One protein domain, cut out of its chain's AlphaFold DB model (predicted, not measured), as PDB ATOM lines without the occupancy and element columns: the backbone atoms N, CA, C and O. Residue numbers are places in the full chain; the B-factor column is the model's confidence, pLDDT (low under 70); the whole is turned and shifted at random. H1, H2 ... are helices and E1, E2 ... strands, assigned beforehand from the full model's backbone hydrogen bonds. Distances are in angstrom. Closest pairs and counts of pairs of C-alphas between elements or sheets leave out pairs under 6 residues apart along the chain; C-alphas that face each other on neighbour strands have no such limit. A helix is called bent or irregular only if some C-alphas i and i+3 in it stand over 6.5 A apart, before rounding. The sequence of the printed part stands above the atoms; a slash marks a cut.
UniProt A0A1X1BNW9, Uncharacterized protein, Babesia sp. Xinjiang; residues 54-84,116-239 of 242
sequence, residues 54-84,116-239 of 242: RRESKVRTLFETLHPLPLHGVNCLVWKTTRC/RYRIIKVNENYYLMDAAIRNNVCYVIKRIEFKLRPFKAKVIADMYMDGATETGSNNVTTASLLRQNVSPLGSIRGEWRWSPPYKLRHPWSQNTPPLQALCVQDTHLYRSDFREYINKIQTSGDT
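This is residues 54 to 84 and 116 to 239 of the 242 residues of an uncharacterized protein of Babesia sp. Xinjiang (UniProt A0A1X1BNW9). One strongly twisted sheet of seven strands curls round like part of a barrel, folded back until its edge strands E3 and E7 come close together, with the long E4 and E5 hairpin reaching out at one end. H1 sits beside the strands, the small E8 and E9 hairpin packs on E3, and at the end of H4 residues 231 to 239 stick out. The 155 printed residues run H1 H2 E1 to E9 H3 H4; the mixed sheet has the order E3 E2 E6 E5 E4 E1 E7, and the class is mixed, helices and strands. The whole is compact, with a radius of gyration of the C-alphas of 17.0 A and spans of 54 by 48 by 29 A.

Find C-alpha 133 at (-18.651, -7.180, 24.504); from there E4 runs to residue 148, 30.2 A, bending by 100 degrees at residue 136. E5, residues 152 to 165, spans 37.0 A, and E6, residues 172 to 182, 25.1 A. Look for E2 at residues 117 to 122, E3 at 125 to 130, E1 at 77 to 81 and E7 at 192 to 195. E8 is residues 198 to 200, E9 214 to 216. H1 is residues 62 to 66, H2 70 to 73 and H3 219 to 222. H4, residues 224 to 237, covers 20.7 A and ends at C-alpha 237, (-19.453, -12.298, 69.560).

E4, E5 and E6 form a meander, each strand the antiparallel neighbour of the one before: look for N 140 and O 158, 2.8 A, and N 159 and O 179, 2.8 A. E2 is parallel to E6, with N 121 and O 173 at 2.8 A, and forms a hairpin with E3, with N 120 and O 127 at 2.9 A. E1 is antiparallel to E4, N 78 and O 139 at 2.8 A, and to E7, N 195 and O 77 at 2.8 A. This is a folded sheet, bent back on itself: E3 E2 E6 E5 face E1 E7, with E4 as the hinge. The closest C-alphas of E3 and E7, Leu 128 and Ser 195, are 5.8 A apart. In the E8 and E9 hairpin, N 199 and O 215 are 2.8 A apart; the closest C-alphas of E3 and E8, Tyr 126 and Tyr 198, are 4.8 A apart. H1 is only just at the sheet's level, at a height of 3.8 A, and H2 only grazes the sheet with residues 71 to 73. H2 and H3 only just touch, with 3 pairs of C-alphas within 8 A, the closest Pro 70 and Tyr 222 at 5.5 A. H4 touches H3 only at the corner, and only just, with 3 such pairs, the closest His 220 and Phe 226 at 6.1 A. Each O i to N i+4 pair is within hydrogen-bond range in H1, 8 of 10 in H4; H2 and H3 are too short for one.

The C-alphas farthest apart, of Cys 84 and Thr 239, are 57.2 A apart. Residues 85 to 115 are not printed, and C-alphas 84 and 116 are 13.5 A apart across the cut. Of the links printed whole, E8 to E9 is long. Mean pLDDT of the printed part is 79.1; 46 residues are under 70, among them 202 to 209 and 218 to 239.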
ATOM      1  N   ARG A  54       1.422   2.025  33.690       76.12
ATOM      2  CA  ARG A  54       1.224   3.034  32.629       76.12
ATOM      3  C   ARG A  54       1.133   2.457  31.216       76.12
ATOM      4  O   ARG A  54       0.828   3.207  30.294       76.12
ATOM      5  N   ARG A  55       1.328   1.147  31.024       80.06
ATOM      6  CA  ARG A  55       1.159   0.496  29.707       80.06
ATOM      7  C   ARG A  55      -0.210   0.791  29.105       80.06
ATOM      8  O   ARG A  55      -1.200   0.845  29.830       80.06
ATOM      9  N   GLU A  56      -0.311   0.909  27.787       83.62
ATOM     10  CA  GLU A  56      -1.609   1.100  27.132       83.62
ATOM     11  C   GLU A  56      -2.546  -0.091  27.386       83.62
ATOM     12  O   GLU A  56      -2.129  -1.252  27.333       83.62
ATOM     13  N   SER A  57      -3.835   0.174  27.611       82.19
ATOM     14  CA  SER A  57      -4.845  -0.864  27.879       82.19
ATOM     15  C   SER A  57      -4.899  -1.944  26.791       82.19
ATOM     16  O   SER A  57      -5.145  -3.107  27.089       82.19
ATOM     17  N   LYS A  58      -4.587  -1.592  25.539       84.19
ATOM     18  CA  LYS A  58      -4.570  -2.501  24.381       84.19
ATOM     19  C   LYS A  58      -3.477  -3.570  24.446       84.19
ATOM     20  O   LYS A  58      -3.650  -4.641  23.865       84.19
ATOM     21  N   VAL A  59      -2.359  -3.293  25.117       84.62
ATOM     22  CA  VAL A  59      -1.223  -4.227  25.220       84.62
ATOM     23  C   VAL A  59      -1.165  -4.947  26.564       84.62
ATOM     24  O   VAL A  59      -0.468  -5.961  26.664       84.62
ATOM     25  N   ARG A  60      -1.929  -4.478  27.562       86.19
ATOM     26  CA  ARG A  60      -2.033  -5.118  28.876       86.19
ATOM     27  C   ARG A  60      -2.585  -6.532  28.765       86.19
ATOM     28  O   ARG A  60      -3.497  -6.834  27.997       86.19
ATOM     29  N   THR A  61      -1.999  -7.411  29.553       88.25
ATOM     30  CA  THR A  61      -2.461  -8.758  29.840       88.25
ATOM     31  C   THR A  61      -3.626  -8.716  30.827       88.25
ATOM     32  O   THR A  61      -3.753  -7.785  31.616       88.25
ATOM     33  N   LEU A  62      -4.458  -9.761  30.843       89.56
ATOM     34  CA  LEU A  62      -5.527  -9.881  31.840       89.56
ATOM     35  C   LEU A  62      -4.985  -9.770  33.272       89.56
ATOM     36  O   LEU A  62      -5.564  -9.089  34.109       89.56
ATOM     37  N   PHE A  63      -3.858 -10.426  33.546       88.94
ATOM     38  CA  PHE A  63      -3.258 -10.384  34.872       88.94
ATOM     39  C   PHE A  63      -2.738  -8.986  35.232       88.94
ATOM     40  O   PHE A  63      -2.929  -8.572  36.363       88.94
ATOM     41  N   GLU A  64      -2.171  -8.229  34.287       86.56
ATOM     42  CA  GLU A  64      -1.826  -6.810  34.493       86.56
ATOM     43  C   GLU A  64      -3.047  -5.970  34.888       86.56
ATOM     44  O   GLU A  64      -2.947  -5.125  35.773       86.56
ATOM     45  N   THR A  65      -4.207  -6.222  34.274       88.31
ATOM     46  CA  THR A  65      -5.466  -5.544  34.627       88.31
ATOM     47  C   THR A  65      -5.974  -5.939  36.014       88.31
ATOM     48  O   THR A  65      -6.517  -5.102  36.728       88.31
ATOM     49  N   LEU A  66      -5.789  -7.200  36.407       89.12
ATOM     50  CA  LEU A  66      -6.234  -7.739  37.694       89.12
ATOM     51  C   LEU A  66      -5.269  -7.439  38.846       89.12
ATOM     52  O   LEU A  66      -5.696  -7.347  39.991       89.12
ATOM     53  N   HIS A  67      -3.975  -7.290  38.563       85.69
ATOM     54  CA  HIS A  67      -2.921  -7.076  39.553       85.69
ATOM     55  C   HIS A  67      -3.215  -5.944  40.554       85.69
ATOM     56  O   HIS A  67      -3.010  -6.185  41.742       85.69
ATOM     57  N   PRO A  68      -3.679  -4.746  40.134       84.31
ATOM     58  CA  PRO A  68      -3.988  -3.658  41.064       84.31
ATOM     59  C   PRO A  68      -5.303  -3.851  41.830       84.31
ATOM     60  O   PRO A  68      -5.582  -3.079  42.743       84.31
ATOM     61  N   LEU A  69      -6.131  -4.834  41.462       85.94
ATOM     62  CA  LEU A  69      -7.400  -5.075  42.136       85.94
ATOM     63  C   LEU A  69      -7.177  -5.822  43.455       85.94
ATOM     64  O   LEU A  69      -6.266  -6.654  43.553       85.94
ATOM     65  N   PRO A  70      -8.032  -5.598  44.464       83.31
ATOM     66  CA  PRO A  70      -7.948  -6.343  45.707       83.31
ATOM     67  C   PRO A  70      -8.122  -7.839  45.468       83.31
ATOM     68  O   PRO A  70      -8.930  -8.261  44.637       83.31
ATOM     69  N   LEU A  71      -7.317  -8.642  46.169       86.50
ATOM     70  CA  LEU A  71      -7.219 -10.091  45.953       86.50
ATOM     71  C   LEU A  71      -7.033 -10.463  44.471       86.50
ATOM     72  O   LEU A  71      -7.467 -11.526  44.034       86.50
ATOM     73  N   HIS A  72      -6.411  -9.579  43.690       87.44
ATOM     74  CA  HIS A  72      -6.225  -9.718  42.251       87.44
ATOM     75  C   HIS A  72      -7.534  -9.941  41.468       87.44
ATOM     76  O   HIS A  72      -7.573 -10.676  40.481       87.44
ATOM     77  N   GLY A  73      -8.626  -9.332  41.933       89.12
ATOM     78  CA  GLY A  73      -9.927  -9.365  41.269       89.12
ATOM     79  C   GLY A  73     -10.611 -10.731  41.300       89.12
ATOM     80  O   GLY A  73     -11.397 -11.038  40.407       89.12
ATOM     81  N   VAL A  74     -10.331 -11.564  42.307       90.81
ATOM     82  CA  VAL A  74     -11.141 -12.764  42.583       90.81
ATOM     83  C   VAL A  74     -12.611 -12.361  42.757       90.81
ATOM     84  O   VAL A  74     -12.915 -11.337  43.362       90.81
ATOM     85  N   ASN A  75     -13.518 -13.156  42.189       92.25
ATOM     86  CA  ASN A  75     -14.960 -12.907  42.061       92.25
ATOM     87  C   ASN A  75     -15.352 -11.700  41.197       92.25
ATOM     88  O   ASN A  75     -16.540 -11.412  41.070       92.25
ATOM     89  N   CYS A  76     -14.405 -11.004  40.565       93.62
ATOM     90  CA  CYS A  76     -14.753  -9.997  39.571       93.62
ATOM     91  C   CYS A  76     -15.148 -10.669  38.255       93.62
ATOM     92  O   CYS A  76     -14.559 -11.675  37.839       93.62
ATOM     93  N   LEU A  77     -16.122 -10.067  37.579       94.38
ATOM     94  CA  LEU A  77     -16.451 -10.389  36.202       94.38
ATOM     95  C   LEU A  77     -15.531  -9.589  35.289       94.38
ATOM     96  O   LEU A  77     -15.405  -8.380  35.451       94.38
ATOM     97  N   VAL A  78     -14.898 -10.250  34.328       94.44
ATOM     98  CA  VAL A  78     -14.028  -9.616  33.336       94.44
ATOM     99  C   VAL A  78     -14.472  -9.954  31.925       94.44
ATOM    100  O   VAL A  78     -14.910 -11.069  31.633       94.44
ATOM    101  N   TRP A  79     -14.332  -8.995  31.020       93.06
ATOM    102  CA  TRP A  79     -14.665  -9.168  29.611       93.06
ATOM    103  C   TRP A  79     -13.727  -8.348  28.736       93.06
ATOM    104  O   TRP A  79     -13.000  -7.462  29.197       93.06
ATOM    105  N   LYS A  80     -13.739  -8.667  27.445       90.75
ATOM    106  CA  LYS A  80     -13.068  -7.862  26.429       90.75
ATOM    107  C   LYS A  80     -14.057  -6.928  25.773       90.75
ATOM    108  O   LYS A  80     -15.138  -7.362  25.372       90.75
ATOM    109  N   THR A  81     -13.642  -5.689  25.578       86.12
ATOM    110  CA  THR A  81     -14.385  -4.746  24.747       86.12
ATOM    111  C   THR A  81     -14.260  -5.133  23.276       86.12
ATOM    112  O   THR A  81     -13.284  -5.760  22.834       86.12
ATOM    113  N   THR A  82     -15.275  -4.780  22.491       80.50
ATOM    114  CA  THR A  82     -15.122  -4.725  21.036       80.50
ATOM    115  C   THR A  82     -14.105  -3.630  20.690       80.50
ATOM    116  O   THR A  82     -13.955  -2.648  21.416       80.50
ATOM    117  N   ARG A  83     -13.318  -3.812  19.620       66.69
ATOM    118  CA  ARG A  83     -12.336  -2.789  19.226       66.69
ATOM    119  C   ARG A  83     -13.095  -1.507  18.864       66.69
ATOM    120  O   ARG A  83     -13.904  -1.554  17.938       66.69
ATOM    121  N   CYS A  84     -12.800  -0.390  19.539       49.53
ATOM    122  CA  CYS A  84     -13.212   0.946  19.091       49.53
ATOM    123  C   CYS A  84     -12.823   1.104  17.614       49.53
ATOM    124  O   CYS A  84     -11.633   1.126  17.297       49.53
ATOM    125  N   ARG A 116     -22.661   2.795  26.853       76.81
ATOM    126  CA  ARG A 116     -23.867   2.094  27.298       76.81
ATOM    127  C   ARG A 116     -23.477   0.914  28.180       76.81
ATOM    128  O   ARG A 116     -22.742   0.029  27.737       76.81
ATOM    129  N   TYR A 117     -23.987   0.911  29.405       82.62
ATOM    130  CA  TYR A 117     -23.833  -0.178  30.365       82.62
ATOM    131  C   TYR A 117     -25.110  -1.017  30.440       82.62
ATOM    132  O   TYR A 117     -26.205  -0.518  30.196       82.62
ATOM    133  N   ARG A 118     -24.963  -2.287  30.810       86.31
ATOM    134  CA  ARG A 118     -26.055  -3.223  31.096       86.31
ATOM    135  C   ARG A 118     -25.756  -4.037  32.346       86.31
ATOM    136  O   ARG A 118     -24.590  -4.198  32.718       86.31
ATOM    137  N   ILE A 119     -26.803  -4.563  32.973       89.19
ATOM    138  CA  ILE A 119     -26.692  -5.401  34.166       89.19
ATOM    139  C   ILE A 119     -26.728  -6.865  33.732       89.19
ATOM    140  O   ILE A 119     -27.615  -7.273  32.986       89.19
ATOM    141  N   ILE A 120     -25.780  -7.660  34.220       90.75
ATOM    142  CA  ILE A 120     -25.741  -9.104  33.990       90.75
ATOM    143  C   ILE A 120     -25.799  -9.855  35.321       90.75
ATOM    144  O   ILE A 120     -25.087  -9.508  36.267       90.75
ATOM    145  N   LYS A 121     -26.649 -10.881  35.400       91.31
ATOM    146  CA  LYS A 121     -26.775 -11.764  36.563       91.31
ATOM    147  C   LYS A 121     -25.945 -13.031  36.351       91.31
ATOM    148  O   LYS A 121     -26.116 -13.740  35.358       91.31
ATOM    149  N   VAL A 122     -25.047 -13.321  37.296       91.44
ATOM    150  CA  VAL A 122     -24.207 -14.530  37.321       91.44
ATOM    151  C   VAL A 122     -24.128 -15.074  38.748       91.44
ATOM    152  O   VAL A 122     -23.636 -14.388  39.643       91.44
ATOM    153  N   ASN A 123     -24.567 -16.320  38.962       86.94
ATOM    154  CA  ASN A 123     -24.544 -17.009  40.264       86.94
ATOM    155  C   ASN A 123     -25.090 -16.141  41.416       86.94
ATOM    156  O   ASN A 123     -24.381 -15.890  42.388       86.94
ATOM    157  N   GLU A 124     -26.315 -15.626  41.267       86.56
ATOM    158  CA  GLU A 124     -26.993 -14.721  42.218       86.56
ATOM    159  C   GLU A 124     -26.344 -13.348  42.459       86.56
ATOM    160  O   GLU A 124     -26.872 -12.547  43.228       86.56
ATOM    161  N   ASN A 125     -25.247 -13.029  41.771       90.25
ATOM    162  CA  ASN A 125     -24.612 -11.718  41.841       90.25
ATOM    163  C   ASN A 125     -24.884 -10.919  40.568       90.25
ATOM    164  O   ASN A 125     -25.005 -11.479  39.476       90.25
ATOM    165  N   TYR A 126     -24.940  -9.600  40.718       91.38
ATOM    166  CA  TYR A 126     -25.119  -8.668  39.613       91.38
ATOM    167  C   TYR A 126     -23.782  -8.042  39.236       91.38
ATOM    168  O   TYR A 126     -22.942  -7.780  40.095       91.38
ATOM    169  N   TYR A 127     -23.586  -7.772  37.954       92.50
ATOM    170  CA  TYR A 127     -22.389  -7.119  37.443       92.50
ATOM    171  C   TYR A 127     -22.776  -6.067  36.414       92.50
ATOM    172  O   TYR A 127     -23.777  -6.211  35.713       92.50
ATOM    173  N   LEU A 128     -21.962  -5.020  36.314       91.12
ATOM    174  CA  LEU A 128     -22.109  -3.985  35.302       91.12
ATOM    175  C   LEU A 128     -21.177  -4.291  34.149       91.12
ATOM    176  O   LEU A 128     -19.982  -4.478  34.342       91.12
ATOM    177  N   MET A 129     -21.718  -4.350  32.946       88.88
ATOM    178  CA  MET A 129     -20.963  -4.708  31.758       88.88
ATOM    179  C   MET A 129     -21.220  -3.699  30.653       88.88
ATOM    180  O   MET A 129     -22.296  -3.111  30.586       88.88
ATOM    181  N   ASP A 130     -20.254  -3.521  29.759       88.25
ATOM    182  CA  ASP A 130     -20.507  -2.771  28.531       88.25
ATOM    183  C   ASP A 130     -21.594  -3.479  27.702       88.25
ATOM    184  O   ASP A 130     -21.665  -4.711  27.654       88.25
ATOM    185  N   ALA A 131     -22.424  -2.706  27.004       83.44
ATOM    186  CA  ALA A 131     -23.432  -3.257  26.100       83.44
ATOM    187  C   ALA A 131     -22.794  -4.064  24.952       83.44
ATOM    188  O   ALA A 131     -23.345  -5.069  24.513       83.44
ATOM    189  N   ALA A 132     -21.610  -3.648  24.489       84.00
ATOM    190  CA  ALA A 132     -20.894  -4.274  23.384       84.00
ATOM    191  C   ALA A 132     -19.636  -5.013  23.866       84.00
ATOM    192  O   ALA A 132     -18.541  -4.444  23.939       84.00
ATOM    193  N   ILE A 133     -19.773  -6.312  24.130       87.56
ATOM    194  CA  ILE A 133     -18.651  -7.180  24.504       87.56
ATOM    195  C   ILE A 133     -18.177  -8.047  23.343       87.56
ATOM    196  O   ILE A 133     -18.922  -8.411  22.434       87.56
ATOM    197  N   ARG A 134     -16.897  -8.410  23.362       86.88
ATOM    198  CA  ARG A 134     -16.325  -9.269  22.330       86.88
ATOM    199  C   ARG A 134     -16.845 -10.699  22.478       86.88
ATOM    200  O   ARG A 134     -16.622 -11.338  23.504       86.88
ATOM    201  N   ASN A 135     -17.443 -11.217  21.407       87.75
ATOM    202  CA  ASN A 135     -17.957 -12.587  21.289       87.75
ATOM    203  C   ASN A 135     -19.040 -12.964  22.313       87.75
ATOM    204  O   ASN A 135     -19.282 -14.150  22.494       87.75
ATOM    205  N   ASN A 136     -19.661 -12.000  23.002       89.94
ATOM    206  CA  ASN A 136     -20.636 -12.281  24.063       89.94
ATOM    207  C   ASN A 136     -20.092 -13.193  25.180       89.94
ATOM    208  O   ASN A 136     -20.842 -13.924  25.816       89.94
ATOM    209  N   VAL A 137     -18.774 -13.163  25.420       91.81
ATOM    210  CA  VAL A 137     -18.110 -13.975  26.449       91.81
ATOM    211  C   VAL A 137     -17.603 -13.100  27.587       91.81
ATOM    212  O   VAL A 137     -16.913 -12.099  27.371       91.81
ATOM    213  N   CYS A 138     -17.851 -13.556  28.808       93.88
ATOM    214  CA  CYS A 138     -17.289 -12.999  30.027       93.88
ATOM    215  C   CYS A 138     -16.720 -14.105  30.928       93.88
ATOM    216  O   CYS A 138     -16.974 -15.295  30.736       93.88
ATOM    217  N   TYR A 139     -15.889 -13.711  31.889       95.19
ATOM    218  CA  TYR A 139     -15.203 -14.631  32.787       95.19
ATOM    219  C   TYR A 139     -15.346 -14.171  34.233       95.19
ATOM    220  O   TYR A 139     -15.040 -13.023  34.536       95.19
ATOM    221  N   VAL A 140     -15.743 -15.062  35.135       95.50
ATOM    222  CA  VAL A 140     -15.702 -14.809  36.582       95.50
ATOM    223  C   VAL A 140     -14.412 -15.390  37.136       95.50
ATOM    224  O   VAL A 140     -14.175 -16.597  37.041       95.50
ATOM    225  N   ILE A 141     -13.556 -14.541  37.700       94.94
ATOM    226  CA  ILE A 141     -12.252 -14.966  38.214       94.94
ATOM    227  C   ILE A 141     -12.430 -15.787  39.491       94.94
ATOM    228  O   ILE A 141     -12.990 -15.304  40.469       94.94
ATOM    229  N   LYS A 142     -11.895 -17.011  39.513       93.44
ATOM    230  CA  LYS A 142     -11.916 -17.883  40.698       93.44
ATOM    231  C   LYS A 142     -10.645 -17.773  41.523       93.44
ATOM    232  O   LYS A 142     -10.696 -17.645  42.738       93.44
ATOM    233  N   ARG A 143      -9.490 -17.887  40.864       92.56
ATOM    234  CA  ARG A 143      -8.181 -17.831  41.522       92.56
ATOM    235  C   ARG A 143      -7.072 -17.498  40.541       92.56
ATOM    236  O   ARG A 143      -7.211 -17.664  39.327       92.56
ATOM    237  N   ILE A 144      -5.938 -17.088  41.094       90.00
ATOM    238  CA  ILE A 144      -4.731 -16.771  40.339       90.00
ATOM    239  C   ILE A 144      -3.587 -17.649  40.839       90.00
ATOM    240  O   ILE A 144      -3.228 -17.634  42.013       90.00
ATOM    241  N   GLU A 145      -3.019 -18.431  39.925       89.94
ATOM    242  CA  GLU A 145      -1.886 -19.322  40.170       89.94
ATOM    243  C   GLU A 145      -0.600 -18.612  39.721       89.94
ATOM    244  O   GLU A 145      -0.303 -18.506  38.526       89.94
ATOM    245  N   PHE A 146       0.163 -18.078  40.674       82.94
ATOM    246  CA  PHE A 146       1.413 -17.377  40.377       82.94
ATOM    247  C   PHE A 146       2.482 -18.355  39.902       82.94
ATOM    248  O   PHE A 146       2.793 -19.324  40.586       82.94
ATOM    249  N   LYS A 147       3.078 -18.067  38.743       77.06
ATOM    250  CA  LYS A 147       4.294 -18.754  38.285       77.06
ATOM    251  C   LYS A 147       5.537 -17.962  38.663       77.06
ATOM    252  O   LYS A 147       6.546 -18.544  39.028       77.06
ATOM    253  N   LEU A 148       5.450 -16.637  38.558       70.69
ATOM    254  CA  LEU A 148       6.502 -15.714  38.952       70.69
ATOM    255  C   LEU A 148       5.868 -14.390  39.378       70.69
ATOM    256  O   LEU A 148       5.268 -13.693  38.558       70.69
ATOM    257  N   ARG A 149       5.973 -14.043  40.661       62.34
ATOM    258  CA  ARG A 149       5.451 -12.769  41.167       62.34
ATOM    259  C   ARG A 149       6.387 -11.618  40.783       62.34
ATOM    260  O   ARG A 149       7.597 -11.827  40.799       62.34
ATOM    261  N   PRO A 150       5.869 -10.415  40.485       63.75
ATOM    262  CA  PRO A 150       4.491 -10.030  40.147       63.75
ATOM    263  C   PRO A 150       4.204 -10.070  38.629       63.75
ATOM    264  O   PRO A 150       3.279  -9.421  38.160       63.75
ATOM    265  N   PHE A 151       5.001 -10.783  37.829       67.81
ATOM    266  CA  PHE A 151       5.015 -10.602  36.369       67.81
ATOM    267  C   PHE A 151       4.226 -11.650  35.581       67.81
ATOM    268  O   PHE A 151       3.826 -11.407  34.442       67.81
ATOM    269  N   LYS A 152       4.027 -12.847  36.144       77.38
ATOM    270  CA  LYS A 152       3.433 -13.976  35.423       77.38
ATOM    271  C   LYS A 152       2.568 -14.829  36.337       77.38
ATOM    272  O   LYS A 152       3.058 -15.523  37.229       77.38
ATOM    273  N   ALA A 153       1.282 -14.863  36.025       85.69
ATOM    274  CA  ALA A 153       0.332 -15.742  36.680       85.69
ATOM    275  C   ALA A 153      -0.609 -16.395  35.666       85.69
ATOM    276  O   ALA A 153      -0.857 -15.866  34.580       85.69
ATOM    277  N   LYS A 154      -1.108 -17.577  36.019       90.25
ATOM    278  CA  LYS A 154      -2.179 -18.265  35.309       90.25
ATOM    279  C   LYS A 154      -3.490 -17.901  35.995       90.25
ATOM    280  O   LYS A 154      -3.701 -18.221  37.160       90.25
ATOM    281  N   VAL A 155      -4.356 -17.209  35.265       91.94
ATOM    282  CA  VAL A 155      -5.695 -16.850  35.741       91.94
ATOM    283  C   VAL A 155      -6.625 -18.031  35.485       91.94
ATOM    284  O   VAL A 155      -6.666 -18.528  34.354       91.94
ATOM    285  N   ILE A 156      -7.330 -18.487  36.522       94.38
ATOM    286  CA  ILE A 156      -8.356 -19.531  36.458       94.38
ATOM    287  C   ILE A 156      -9.715 -18.874  36.684       94.38
ATOM    288  O   ILE A 156      -9.921 -18.193  37.692       94.38
ATOM    289  N   ALA A 157     -10.636 -19.082  35.752       95.44
ATOM    290  CA  ALA A 157     -11.940 -18.443  35.741       95.44
ATOM    291  C   ALA A 157     -13.026 -19.391  35.221       95.44
ATOM    292  O   ALA A 157     -12.744 -20.361  34.516       95.44
ATOM    293  N   ASP A 158     -14.273 -19.080  35.541       95.81
ATOM    294  CA  ASP A 158     -15.428 -19.680  34.882       95.81
ATOM    295  C   ASP A 158     -15.846 -18.801  33.711       95.81
ATOM    296  O   ASP A 158     -15.930 -17.584  33.841       95.81
ATOM    297  N   MET A 159     -16.077 -19.418  32.560       94.88
ATOM    298  CA  MET A 159     -16.470 -18.752  31.327       94.88
ATOM    299  C   MET A 159     -17.982 -18.807  31.185       94.88
ATOM    300  O   MET A 159     -18.564 -19.894  31.173       94.88
ATOM    301  N   TYR A 160     -18.587 -17.641  31.012       94.62
ATOM    302  CA  TYR A 160     -20.010 -17.478  30.770       94.62
ATOM    303  C   TYR A 160     -20.225 -16.885  29.384       94.62
ATOM    304  O   TYR A 160     -19.410 -16.104  28.878       94.62
ATOM    305  N   MET A 161     -21.325 -17.288  28.769       92.56
ATOM    306  CA  MET A 161     -21.865 -16.646  27.588       92.56
ATOM    307  C   MET A 161     -23.015 -15.757  28.039       92.56
ATOM    308  O   MET A 161     -23.905 -16.199  28.766       92.56
ATOM    309  N   ASP A 162     -22.967 -14.501  27.634       86.81
ATOM    310  CA  ASP A 162     -24.079 -13.586  27.812       86.81
ATOM    311  C   ASP A 162     -25.288 -14.101  27.014       86.81
ATOM    312  O   ASP A 162     -25.180 -14.381  25.817       86.81
ATOM    313  N   GLY A 163     -26.388 -14.344  27.729       77.56
ATOM    314  CA  GLY A 163     -27.569 -15.040  27.232       77.56
ATOM    315  C   GLY A 163     -28.718 -14.105  26.865       77.56
ATOM    316  O   GLY A 163     -28.571 -12.885  26.813       77.56
ATOM    317  N   ALA A 164     -29.884 -14.702  26.608       63.53
ATOM    318  CA  ALA A 164     -31.106 -13.957  26.341       63.53
ATOM    319  C   ALA A 164     -31.509 -13.108  27.560       63.53
ATOM    320  O   ALA A 164     -31.379 -13.540  28.708       63.53
ATOM    321  N   THR A 165     -32.011 -11.903  27.295       62.59
ATOM    322  CA  THR A 165     -32.743 -11.088  28.271       62.59
ATOM    323  C   THR A 165     -33.867 -11.917  28.874       62.59
ATOM    324  O   THR A 165     -34.641 -12.526  28.132       62.59
ATOM    325  N   GLU A 166     -33.963 -11.947  30.205       57.47
ATOM    326  CA  GLU A 166     -35.110 -12.573  30.860       57.47
ATOM    327  C   GLU A 166     -36.388 -11.884  30.365       57.47
ATOM    328  O   GLU A 166     -36.479 -10.655  30.351       57.47
ATOM    329  N   THR A 167     -37.350 -12.690  29.908       49.00
ATOM    330  CA  THR A 167     -38.477 -12.356  29.011       49.00
ATOM    331  C   THR A 167     -39.534 -11.392  29.587       49.00
ATOM    332  O   THR A 167     -40.687 -11.400  29.170       49.00
ATOM    333  N   GLY A 168     -39.169 -10.544  30.546       50.75
ATOM    334  CA  GLY A 168     -40.029  -9.519  31.140       50.75
ATOM    335  C   GLY A 168     -39.283  -8.433  31.927       50.75
ATOM    336  O   GLY A 168     -39.913  -7.722  32.709       50.75
ATOM    337  N   SER A 169     -37.956  -8.322  31.772       51.94
ATOM    338  CA  SER A 169     -37.089  -7.352  32.462       51.94
ATOM    339  C   SER A 169     -36.112  -6.745  31.459       51.94
ATOM    340  O   SER A 169     -35.125  -7.372  31.085       51.94
ATOM    341  N   ASN A 170     -36.381  -5.528  30.991       59.16
ATOM    342  CA  ASN A 170     -35.711  -4.984  29.804       59.16
ATOM    343  C   ASN A 170     -34.206  -4.682  29.973       59.16
ATOM    344  O   ASN A 170     -33.560  -4.353  28.983       59.16
ATOM    345  N   ASN A 171     -33.617  -4.819  31.171       69.81
ATOM    346  CA  ASN A 171     -32.232  -4.387  31.426       69.81
ATOM    347  C   ASN A 171     -31.327  -5.409  32.144       69.81
ATOM    348  O   ASN A 171     -30.166  -5.083  32.407       69.81
ATOM    349  N   VAL A 172     -31.813  -6.615  32.473       80.31
ATOM    350  CA  VAL A 172     -30.989  -7.665  33.106       80.31
ATOM    351  C   VAL A 172     -30.832  -8.846  32.155       80.31
ATOM    352  O   VAL A 172     -31.813  -9.484  31.773       80.31
ATOM    353  N   THR A 173     -29.590  -9.156  31.783       85.94
ATOM    354  CA  THR A 173     -29.271 -10.394  31.062       85.94
ATOM    355  C   THR A 173     -28.770 -11.456  32.029       85.94
ATOM    356  O   THR A 173     -28.017 -11.167  32.959       85.94
ATOM    357  N   THR A 174     -29.172 -12.706  31.816       87.81
ATOM    358  CA  THR A 174     -28.661 -13.832  32.605       87.81
ATOM    359  C   THR A 174     -27.579 -14.543  31.803       87.81
ATOM    360  O   THR A 174     -27.775 -14.911  30.642       87.81
ATOM    361  N   ALA A 175     -26.399 -14.709  32.404       90.12
ATOM    362  CA  ALA A 175     -25.286 -15.374  31.739       90.12
ATOM    363  C   ALA A 175     -25.366 -16.889  31.939       90.12
ATOM    364  O   ALA A 175     -25.500 -17.377  33.061       90.12
ATOM    365  N   SER A 176     -25.209 -17.641  30.855       92.31
ATOM    366  CA  SER A 176     -25.158 -19.102  30.902       92.31
ATOM    367  C   SER A 176     -23.719 -19.577  31.060       92.31
ATOM    368  O   SER A 176     -22.820 -19.140  30.338       92.31
ATOM    369  N   LEU A 177     -23.483 -20.484  32.005       94.44
ATOM    370  CA  LEU A 177     -22.167 -21.078  32.218       94.44
ATOM    371  C   LEU A 177     -21.780 -21.944  31.012       94.44
ATOM    372  O   LEU A 177     -22.462 -22.915  30.696       94.44
ATOM    373  N   LEU A 178     -20.654 -21.626  30.375       93.19
ATOM    374  CA  LEU A 178     -20.143 -22.382  29.233       93.19
ATOM    375  C   LEU A 178     -19.083 -23.399  29.661       93.19
ATOM    376  O   LEU A 178     -19.106 -24.549  29.227       93.19
ATOM    377  N   ARG A 179     -18.110 -22.972  30.477       94.25
ATOM    378  CA  ARG A 179     -17.007 -23.824  30.960       94.25
ATOM    379  C   ARG A 179     -16.519 -23.373  32.326       94.25
ATOM    380  O   ARG A 179     -16.434 -22.178  32.588       94.25
ATOM    381  N   GLN A 180     -16.111 -24.319  33.163       95.75
ATOM    382  CA  GLN A 180     -15.553 -24.031  34.484       95.75
ATOM    383  C   GLN A 180     -14.033 -24.178  34.518       95.75
ATOM    384  O   GLN A 180     -13.463 -24.991  33.791       95.75
ATOM    385  N   ASN A 181     -13.388 -23.433  35.419       94.44
ATOM    386  CA  ASN A 181     -11.956 -23.536  35.728       94.44
ATOM    387  C   ASN A 181     -11.034 -23.424  34.499       94.44
ATOM    388  O   ASN A 181      -9.964 -24.039  34.435       94.44
ATOM    389  N   VAL A 182     -11.435 -22.623  33.517       93.25
ATOM    390  CA  VAL A 182     -10.658 -22.386  32.307       93.25
ATOM    391  C   VAL A 182      -9.707 -21.219  32.506       93.25
ATOM    392  O   VAL A 182      -9.984 -20.256  33.220       93.25
ATOM    393  N   SER A 183      -8.560 -21.289  31.840       89.69
ATOM    394  CA  SER A 183      -7.738 -20.101  31.660       89.69
ATOM    395  C   SER A 183      -8.189 -19.390  30.382       89.69
ATOM    396  O   SER A 183      -8.448 -20.087  29.396       89.69
ATOM    397  N   PRO A 184      -8.290 -18.048  30.350       83.06
ATOM    398  CA  PRO A 184      -8.579 -17.291  29.131       83.06
ATOM    399  C   PRO A 184      -7.434 -17.420  28.103       83.06
ATOM    400  O   PRO A 184      -6.592 -16.535  27.937       83.06
ATOM    401  N   LEU A 185      -7.360 -18.575  27.440       65.00
ATOM    402  CA  LEU A 185      -6.353 -18.933  26.446       65.00
ATOM    403  C   LEU A 185      -6.797 -18.400  25.079       65.00
ATOM    404  O   LEU A 185      -7.917 -18.643  24.647       65.00
ATOM    405  N   GLY A 186      -5.921 -17.657  24.398       57.19
ATOM    406  CA  GLY A 186      -6.139 -17.210  23.011       57.19
ATOM    407  C   GLY A 186      -6.112 -15.696  22.802       57.19
ATOM    408  O   GLY A 186      -5.931 -15.229  21.683       57.19
ATOM    409  N   SER A 187      -6.213 -14.893  23.861       60.97
ATOM    410  CA  SER A 187      -6.022 -13.442  23.757       60.97
ATOM    411  C   SER A 187      -5.725 -12.856  25.135       60.97
ATOM    412  O   SER A 187      -6.507 -12.088  25.675       60.97
ATOM    413  N   ILE A 188      -4.601 -13.234  25.748       70.38
ATOM    414  CA  ILE A 188      -4.243 -12.729  27.087       70.38
ATOM    415  C   ILE A 188      -4.115 -11.200  27.065       70.38
ATOM    416  O   ILE A 188      -4.498 -10.543  28.027       70.38
ATOM    417  N   ARG A 189      -3.628 -10.640  25.951       83.00
ATOM    418  CA  ARG A 189      -3.463  -9.197  25.751       83.00
ATOM    419  C   ARG A 189      -4.688  -8.552  25.120       83.00
ATOM    420  O   ARG A 189      -5.358  -9.174  24.291       83.00
ATOM    421  N   GLY A 190      -4.969  -7.318  25.498       85.38
ATOM    422  CA  GLY A 190      -6.070  -6.524  24.970       85.38
ATOM    423  C   GLY A 190      -6.712  -5.680  26.054       85.38
ATOM    424  O   GLY A 190      -6.409  -5.828  27.233       85.38
ATOM    425  N   GLU A 191      -7.654  -4.841  25.643       88.88
ATOM    426  CA  GLU A 191      -8.431  -4.051  26.584       88.88
ATOM    427  C   GLU A 191      -9.416  -4.952  27.335       88.88
ATOM    428  O   GLU A 191     -10.399  -5.453  26.781       88.88
ATOM    429  N   TRP A 192      -9.088  -5.196  28.600       90.94
ATOM    430  CA  TRP A 192      -9.933  -5.903  29.548       90.94
ATOM    431  C   TRP A 192     -10.648  -4.893  30.430       90.94
ATOM    432  O   TRP A 192     -10.023  -3.983  30.980       90.94
ATOM    433  N   ARG A 193     -11.950  -5.087  30.586       91.81
ATOM    434  CA  ARG A 193     -12.786  -4.373  31.546       91.81
ATOM    435  C   ARG A 193     -13.209  -5.349  32.632       91.81
ATOM    436  O   ARG A 193     -13.139  -6.568  32.443       91.81
ATOM    437  N   TRP A 194     -13.584  -4.807  33.779       93.44
ATOM    438  CA  TRP A 194     -13.957  -5.600  34.935       93.44
ATOM    439  C   TRP A 194     -15.093  -4.934  35.707       93.44
ATOM    440  O   TRP A 194     -15.263  -3.718  35.649       93.44
ATOM    441  N   SER A 195     -15.845  -5.753  36.434       92.50
ATOM    442  CA  SER A 195     -16.885  -5.335  37.365       92.50
ATOM    443  C   SER A 195     -16.758  -6.139  38.649       92.50
ATOM    444  O   SER A 195     -16.605  -7.366  38.578       92.50
ATOM    445  N   PRO A 196     -16.867  -5.494  39.819       92.19
ATOM    446  CA  PRO A 196     -17.018  -6.219  41.066       92.19
ATOM    447  C   PRO A 196     -18.408  -6.873  41.137       92.19
ATOM    448  O   PRO A 196     -19.301  -6.500  40.367       92.19
ATOM    449  N   PRO A 197     -18.601  -7.836  42.053       91.38
ATOM    450  CA  PRO A 197     -19.917  -8.385  42.339       91.38
ATOM    451  C   PRO A 197     -20.768  -7.368  43.109       91.38
ATOM    452  O   PRO A 197     -20.350  -6.821  44.137       91.38
ATOM    453  N   TYR A 198     -21.983  -7.142  42.622       89.19
ATOM    454  CA  TYR A 198     -22.998  -6.314  43.257       89.19
ATOM    455  C   TYR A 198     -24.127  -7.166  43.841       89.19
ATOM    456  O   TYR A 198     -24.496  -8.215  43.309       89.19
ATOM    457  N   LYS A 199     -24.711  -6.656  44.922       87.62
ATOM    458  CA  LYS A 199     -25.937  -7.130  45.559       87.62
ATOM    459  C   LYS A 199     -26.992  -6.035  45.540       87.62
ATOM    460  O   LYS A 199     -26.683  -4.852  45.420       87.62
ATOM    461  N   LEU A 200     -28.244  -6.440  45.701       81.69
ATOM    462  CA  LEU A 200     -29.345  -5.514  45.923       81.69
ATOM    463  C   LEU A 200     -29.421  -5.164  47.404       81.69
ATOM    464  O   LEU A 200     -29.414  -6.057  48.248       81.69
ATOM    465  N   ARG A 201     -29.500  -3.865  47.718       70.44
ATOM    466  CA  ARG A 201     -29.642  -3.392  49.108       70.44
ATOM    467  C   ARG A 201     -30.941  -3.854  49.763       70.44
ATOM    468  O   ARG A 201     -30.962  -4.098  50.964       70.44
ATOM    469  N   HIS A 202     -32.004  -3.977  48.975       69.12
ATOM    470  CA  HIS A 202     -33.323  -4.394  49.431       69.12
ATOM    471  C   HIS A 202     -33.941  -5.373  48.429       69.12
ATOM    472  O   HIS A 202     -33.646  -5.262  47.234       69.12
ATOM    473  N   PRO A 203     -34.784  -6.319  48.888       64.06
ATOM    474  CA  PRO A 203     -35.584  -7.150  47.998       64.06
ATOM    475  C   PRO A 203     -36.492  -6.234  47.177       64.06
ATOM    476  O   PRO A 203     -37.457  -5.661  47.680       64.06
ATOM    477  N   TRP A 204     -36.108  -6.019  45.926       63.62
ATOM    478  CA  TRP A 204     -36.831  -5.160  45.004       63.62
ATOM    479  C   TRP A 204     -37.974  -5.971  44.392       63.62
ATOM    480  O   TRP A 204     -37.761  -7.099  43.955       63.62
ATOM    481  N   SER A 205     -39.190  -5.421  44.396       54.56
ATOM    482  CA  SER A 205     -40.385  -6.112  43.890       54.56
ATOM    483  C   SER A 205     -40.519  -6.072  42.366       54.56
ATOM    484  O   SER A 205     -41.324  -6.813  41.808       54.56
ATOM    485  N   GLN A 206     -39.759  -5.210  41.683       61.50
ATOM    486  CA  GLN A 206     -39.767  -5.120  40.223       61.50
ATOM    487  C   GLN A 206     -38.687  -6.017  39.610       61.50
ATOM    488  O   GLN A 206     -37.626  -6.230  40.195       61.50
ATOM    489  N   ASN A 207     -38.928  -6.480  38.384       58.12
ATOM    490  CA  ASN A 207     -38.036  -7.410  37.686       58.12
ATOM    491  C   ASN A 207     -36.656  -6.810  37.346       58.12
ATOM    492  O   ASN A 207     -35.726  -7.547  37.014       58.12
ATOM    493  N   THR A 208     -36.514  -5.482  37.400       63.78
ATOM    494  CA  THR A 208     -35.278  -4.768  37.072       63.78
ATOM    495  C   THR A 208     -34.850  -3.871  38.236       63.78
ATOM    496  O   THR A 208     -35.556  -2.912  38.552       63.78
ATOM    497  N   PRO A 209     -33.693  -4.126  38.867       67.69
ATOM    498  CA  PRO A 209     -33.173  -3.223  39.875       67.69
ATOM    499  C   PRO A 209     -32.544  -1.982  39.221       67.69
ATOM    500  O   PRO A 209     -31.761  -2.120  38.277       67.69
ATOM    501  N   PRO A 210     -32.828  -0.768  39.721       75.69
ATOM    502  CA  PRO A 210     -32.143   0.430  39.254       75.69
ATOM    503  C   PRO A 210     -30.660   0.376  39.647       75.69
ATOM    504  O   PRO A 210     -30.307  -0.193  40.684       75.69
ATOM    505  N   LEU A 211     -29.774   1.000  38.859       72.56
ATOM    506  CA  LEU A 211     -28.331   1.030  39.152       72.56
ATOM    507  C   LEU A 211     -28.033   1.546  40.567       72.56
ATOM    508  O   LEU A 211     -27.116   1.059  41.221       72.56
ATOM    509  N   GLN A 212     -28.834   2.492  41.064       76.62
ATOM    510  CA  GLN A 212     -28.678   3.069  42.400       76.62
ATOM    511  C   GLN A 212     -28.979   2.070  43.534       76.62
ATOM    512  O   GLN A 212     -28.552   2.286  44.668       76.62
ATOM    513  N   ALA A 213     -29.695   0.975  43.250       76.38
ATOM    514  CA  ALA A 213     -29.990  -0.076  44.225       76.38
ATOM    515  C   ALA A 213     -28.865  -1.118  44.353       76.38
ATOM    516  O   ALA A 213     -28.874  -1.907  45.307       76.38
ATOM    517  N   LEU A 214     -27.899  -1.122  43.426       80.06
ATOM    518  CA  LEU A 214     -26.749  -2.018  43.459       80.06
ATOM    519  C   LEU A 214     -25.703  -1.504  44.453       80.06
ATOM    520  O   LEU A 214     -25.177  -0.398  44.332       80.06
ATOM    521  N   CYS A 215     -25.355  -2.332  45.432       82.38
ATOM    522  CA  CYS A 215     -24.218  -2.115  46.316       82.38
ATOM    523  C   CYS A 215     -23.147  -3.171  46.061       82.38
ATOM    524  O   CYS A 215     -23.454  -4.321  45.758       82.38
ATOM    525  N   VAL A 216     -21.876  -2.793  46.170       81.50
ATOM    526  CA  VAL A 216     -20.785  -3.769  46.079       81.50
ATOM    527  C   VAL A 216     -20.943  -4.763  47.230       81.50
ATOM    528  O   VAL A 216     -21.074  -4.347  48.380       81.50
ATOM    529  N   GLN A 217     -20.966  -6.059  46.909       73.94
ATOM    530  CA  GLN A 217     -21.279  -7.138  47.853       73.94
ATOM    531  C   GLN A 217     -20.403  -7.111  49.106       73.94
ATOM    532  O   GLN A 217     -20.871  -7.440  50.194       73.94
ATOM    533  N   ASP A 218     -19.132  -6.776  48.928       68.56
ATOM    534  CA  ASP A 218     -18.160  -6.721  49.999       68.56
ATOM    535  C   ASP A 218     -17.262  -5.501  49.778       68.56
ATOM    536  O   ASP A 218     -16.375  -5.482  48.923       68.56
ATOM    537  N   THR A 219     -17.528  -4.446  50.541       64.06
ATOM    538  CA  THR A 219     -16.698  -3.238  50.584       64.06
ATOM    539  C   THR A 219     -15.374  -3.474  51.314       64.06
ATOM    540  O   THR A 219     -14.447  -2.680  51.168       64.06
ATOM    541  N   HIS A 220     -15.254  -4.568  52.071       59.66
ATOM    542  CA  HIS A 220     -14.048  -4.956  52.801       59.66
ATOM    543  C   HIS A 220     -13.082  -5.787  51.954       59.66
ATOM    544  O   HIS A 220     -11.905  -5.858  52.305       59.66
ATOM    545  N   LEU A 221     -13.502  -6.294  50.783       54.06
ATOM    546  CA  LEU A 221     -12.571  -6.815  49.769       54.06
ATOM    547  C   LEU A 221     -11.449  -5.810  49.465       54.06
ATOM    548  O   LEU A 221     -10.341  -6.228  49.153       54.06
ATOM    549  N   TYR A 222     -11.707  -4.507  49.618       53.34
ATOM    550  CA  TYR A 222     -10.783  -3.408  49.327       53.34
ATOM    551  C   TYR A 222      -9.858  -3.017  50.495       53.34
ATOM    552  O   TYR A 222      -9.022  -2.129  50.324       53.34
ATOM    553  N   ARG A 223      -9.973  -3.654  51.671       48.97
ATOM    554  CA  ARG A 223      -9.098  -3.421  52.836       48.97
ATOM    555  C   ARG A 223      -8.791  -4.739  53.551       48.97
ATOM    556  O   ARG A 223      -9.602  -5.214  54.343       48.97
ATOM    557  N   SER A 224      -7.601  -5.297  53.309       46.44
ATOM    558  CA  SER A 224      -7.091  -6.509  53.979       46.44
ATOM    559  C   SER A 224      -7.258  -6.456  55.498       46.44
ATOM    560  O   SER A 224      -7.717  -7.416  56.111       46.44
ATOM    561  N   ASP A 225      -6.980  -5.291  56.072       55.41
ATOM    562  CA  ASP A 225      -6.895  -5.060  57.514       55.41
ATOM    563  C   ASP A 225      -8.275  -5.151  58.193       55.41
ATOM    564  O   ASP A 225      -8.388  -5.432  59.384       55.41
ATOM    565  N   PHE A 226      -9.353  -4.967  57.424       47.31
ATOM    566  CA  PHE A 226     -10.724  -5.059  57.923       47.31
ATOM    567  C   PHE A 226     -11.237  -6.498  58.005       47.31
ATOM    568  O   PHE A 226     -12.105  -6.789  58.826       47.31
ATOM    569  N   ARG A 227     -10.702  -7.415  57.190       51.12
ATOM    570  CA  ARG A 227     -11.127  -8.821  57.202       51.12
ATOM    571  C   ARG A 227     -10.704  -9.517  58.493       51.12
ATOM    572  O   ARG A 227     -11.485 -10.260  59.077       51.12
ATOM    573  N   GLU A 228      -9.495  -9.229  58.968       59.56
ATOM    574  CA  GLU A 228      -9.015  -9.716  60.265       59.56
ATOM    575  C   GLU A 228      -9.814  -9.124  61.430       59.56
ATOM    576  O   GLU A 228     -10.089  -9.820  62.404       59.56
ATOM    577  N   TYR A 229     -10.236  -7.863  61.316       57.09
ATOM    578  CA  TYR A 229     -11.062  -7.197  62.321       57.09
ATOM    579  C   TYR A 229     -12.481  -7.784  62.410       57.09
ATOM    580  O   TYR A 229     -12.951  -8.063  63.508       57.09
ATOM    581  N   ILE A 230     -13.142  -8.049  61.277       58.34
ATOM    582  CA  ILE A 230     -14.475  -8.682  61.262       58.34
ATOM    583  C   ILE A 230     -14.407 -10.121  61.768       58.34
ATOM    584  O   ILE A 230     -15.242 -10.504  62.584       58.34
ATOM    585  N   ASN A 231     -13.400 -10.895  61.349       64.88
ATOM    586  CA  ASN A 231     -13.205 -12.245  61.870       64.88
ATOM    587  C   ASN A 231     -13.010 -12.216  63.391       64.88
ATOM    588  O   ASN A 231     -13.627 -13.015  64.082       64.88
ATOM    589  N   LYS A 232     -12.230 -11.257  63.916       68.69
ATOM    590  CA  LYS A 232     -12.081 -11.050  65.364       68.69
ATOM    591  C   LYS A 232     -13.415 -10.728  66.037       68.69
ATOM    592  O   LYS A 232     -13.727 -11.375  67.031       68.69
ATOM    593  N   ILE A 233     -14.205  -9.803  65.484       66.69
ATOM    594  CA  ILE A 233     -15.528  -9.442  66.022       66.69
ATOM    595  C   ILE A 233     -16.466 -10.651  66.047       66.69
ATOM    596  O   ILE A 233     -17.090 -10.905  67.072       66.69
ATOM    597  N   GLN A 234     -16.540 -11.414  64.955       65.88
ATOM    598  CA  GLN A 234     -17.393 -12.601  64.860       65.88
ATOM    599  C   GLN A 234     -16.954 -13.680  65.854       65.88
ATOM    600  O   GLN A 234     -17.782 -14.179  66.605       65.88
ATOM    601  N   THR A 235     -15.649 -13.952  65.962       68.12
ATOM    602  CA  THR A 235     -15.135 -14.898  66.966       68.12
ATOM    603  C   THR A 235     -15.331 -14.424  68.408       68.12
ATOM    604  O   THR A 235     -15.434 -15.255  69.301       68.12
ATOM    605  N   SER A 236     -15.383 -13.110  68.654       65.56
ATOM    606  CA  SER A 236     -15.627 -12.553  69.991       65.56
ATOM    607  C   SER A 236     -17.111 -12.435  70.353       65.56
ATOM    608  O   SER A 236     -17.442 -12.419  71.533       65.56
ATOM    609  N   GLY A 237     -18.002 -12.356  69.359       54.94
ATOM    610  CA  GLY A 237     -19.453 -12.298  69.560       54.94
ATOM    611  C   GLY A 237     -20.036 -13.633  70.025       54.94
ATOM    612  O   GLY A 237     -20.875 -13.646  70.920       54.94
ATOM    613  N   ASP A 238     -19.502 -14.750  69.525       54.50
ATOM    614  CA  ASP A 238     -19.933 -16.105  69.911       54.50
ATOM    615  C   ASP A 238     -19.552 -16.487  71.357       54.50
ATOM    616  O   ASP A 238     -19.966 -17.529  71.853       54.50
ATOM    617  N   THR A 239     -18.764 -15.665  72.064       55.19
ATOM    618  CA  THR A 239     -18.351 -15.947  73.455       55.19
ATOM    619  C   THR A 239     -19.264 -15.293  74.506       55.19
ATOM    620  O   THR A 239     -19.044 -15.493  75.696       55.19
TER     621      THR A 239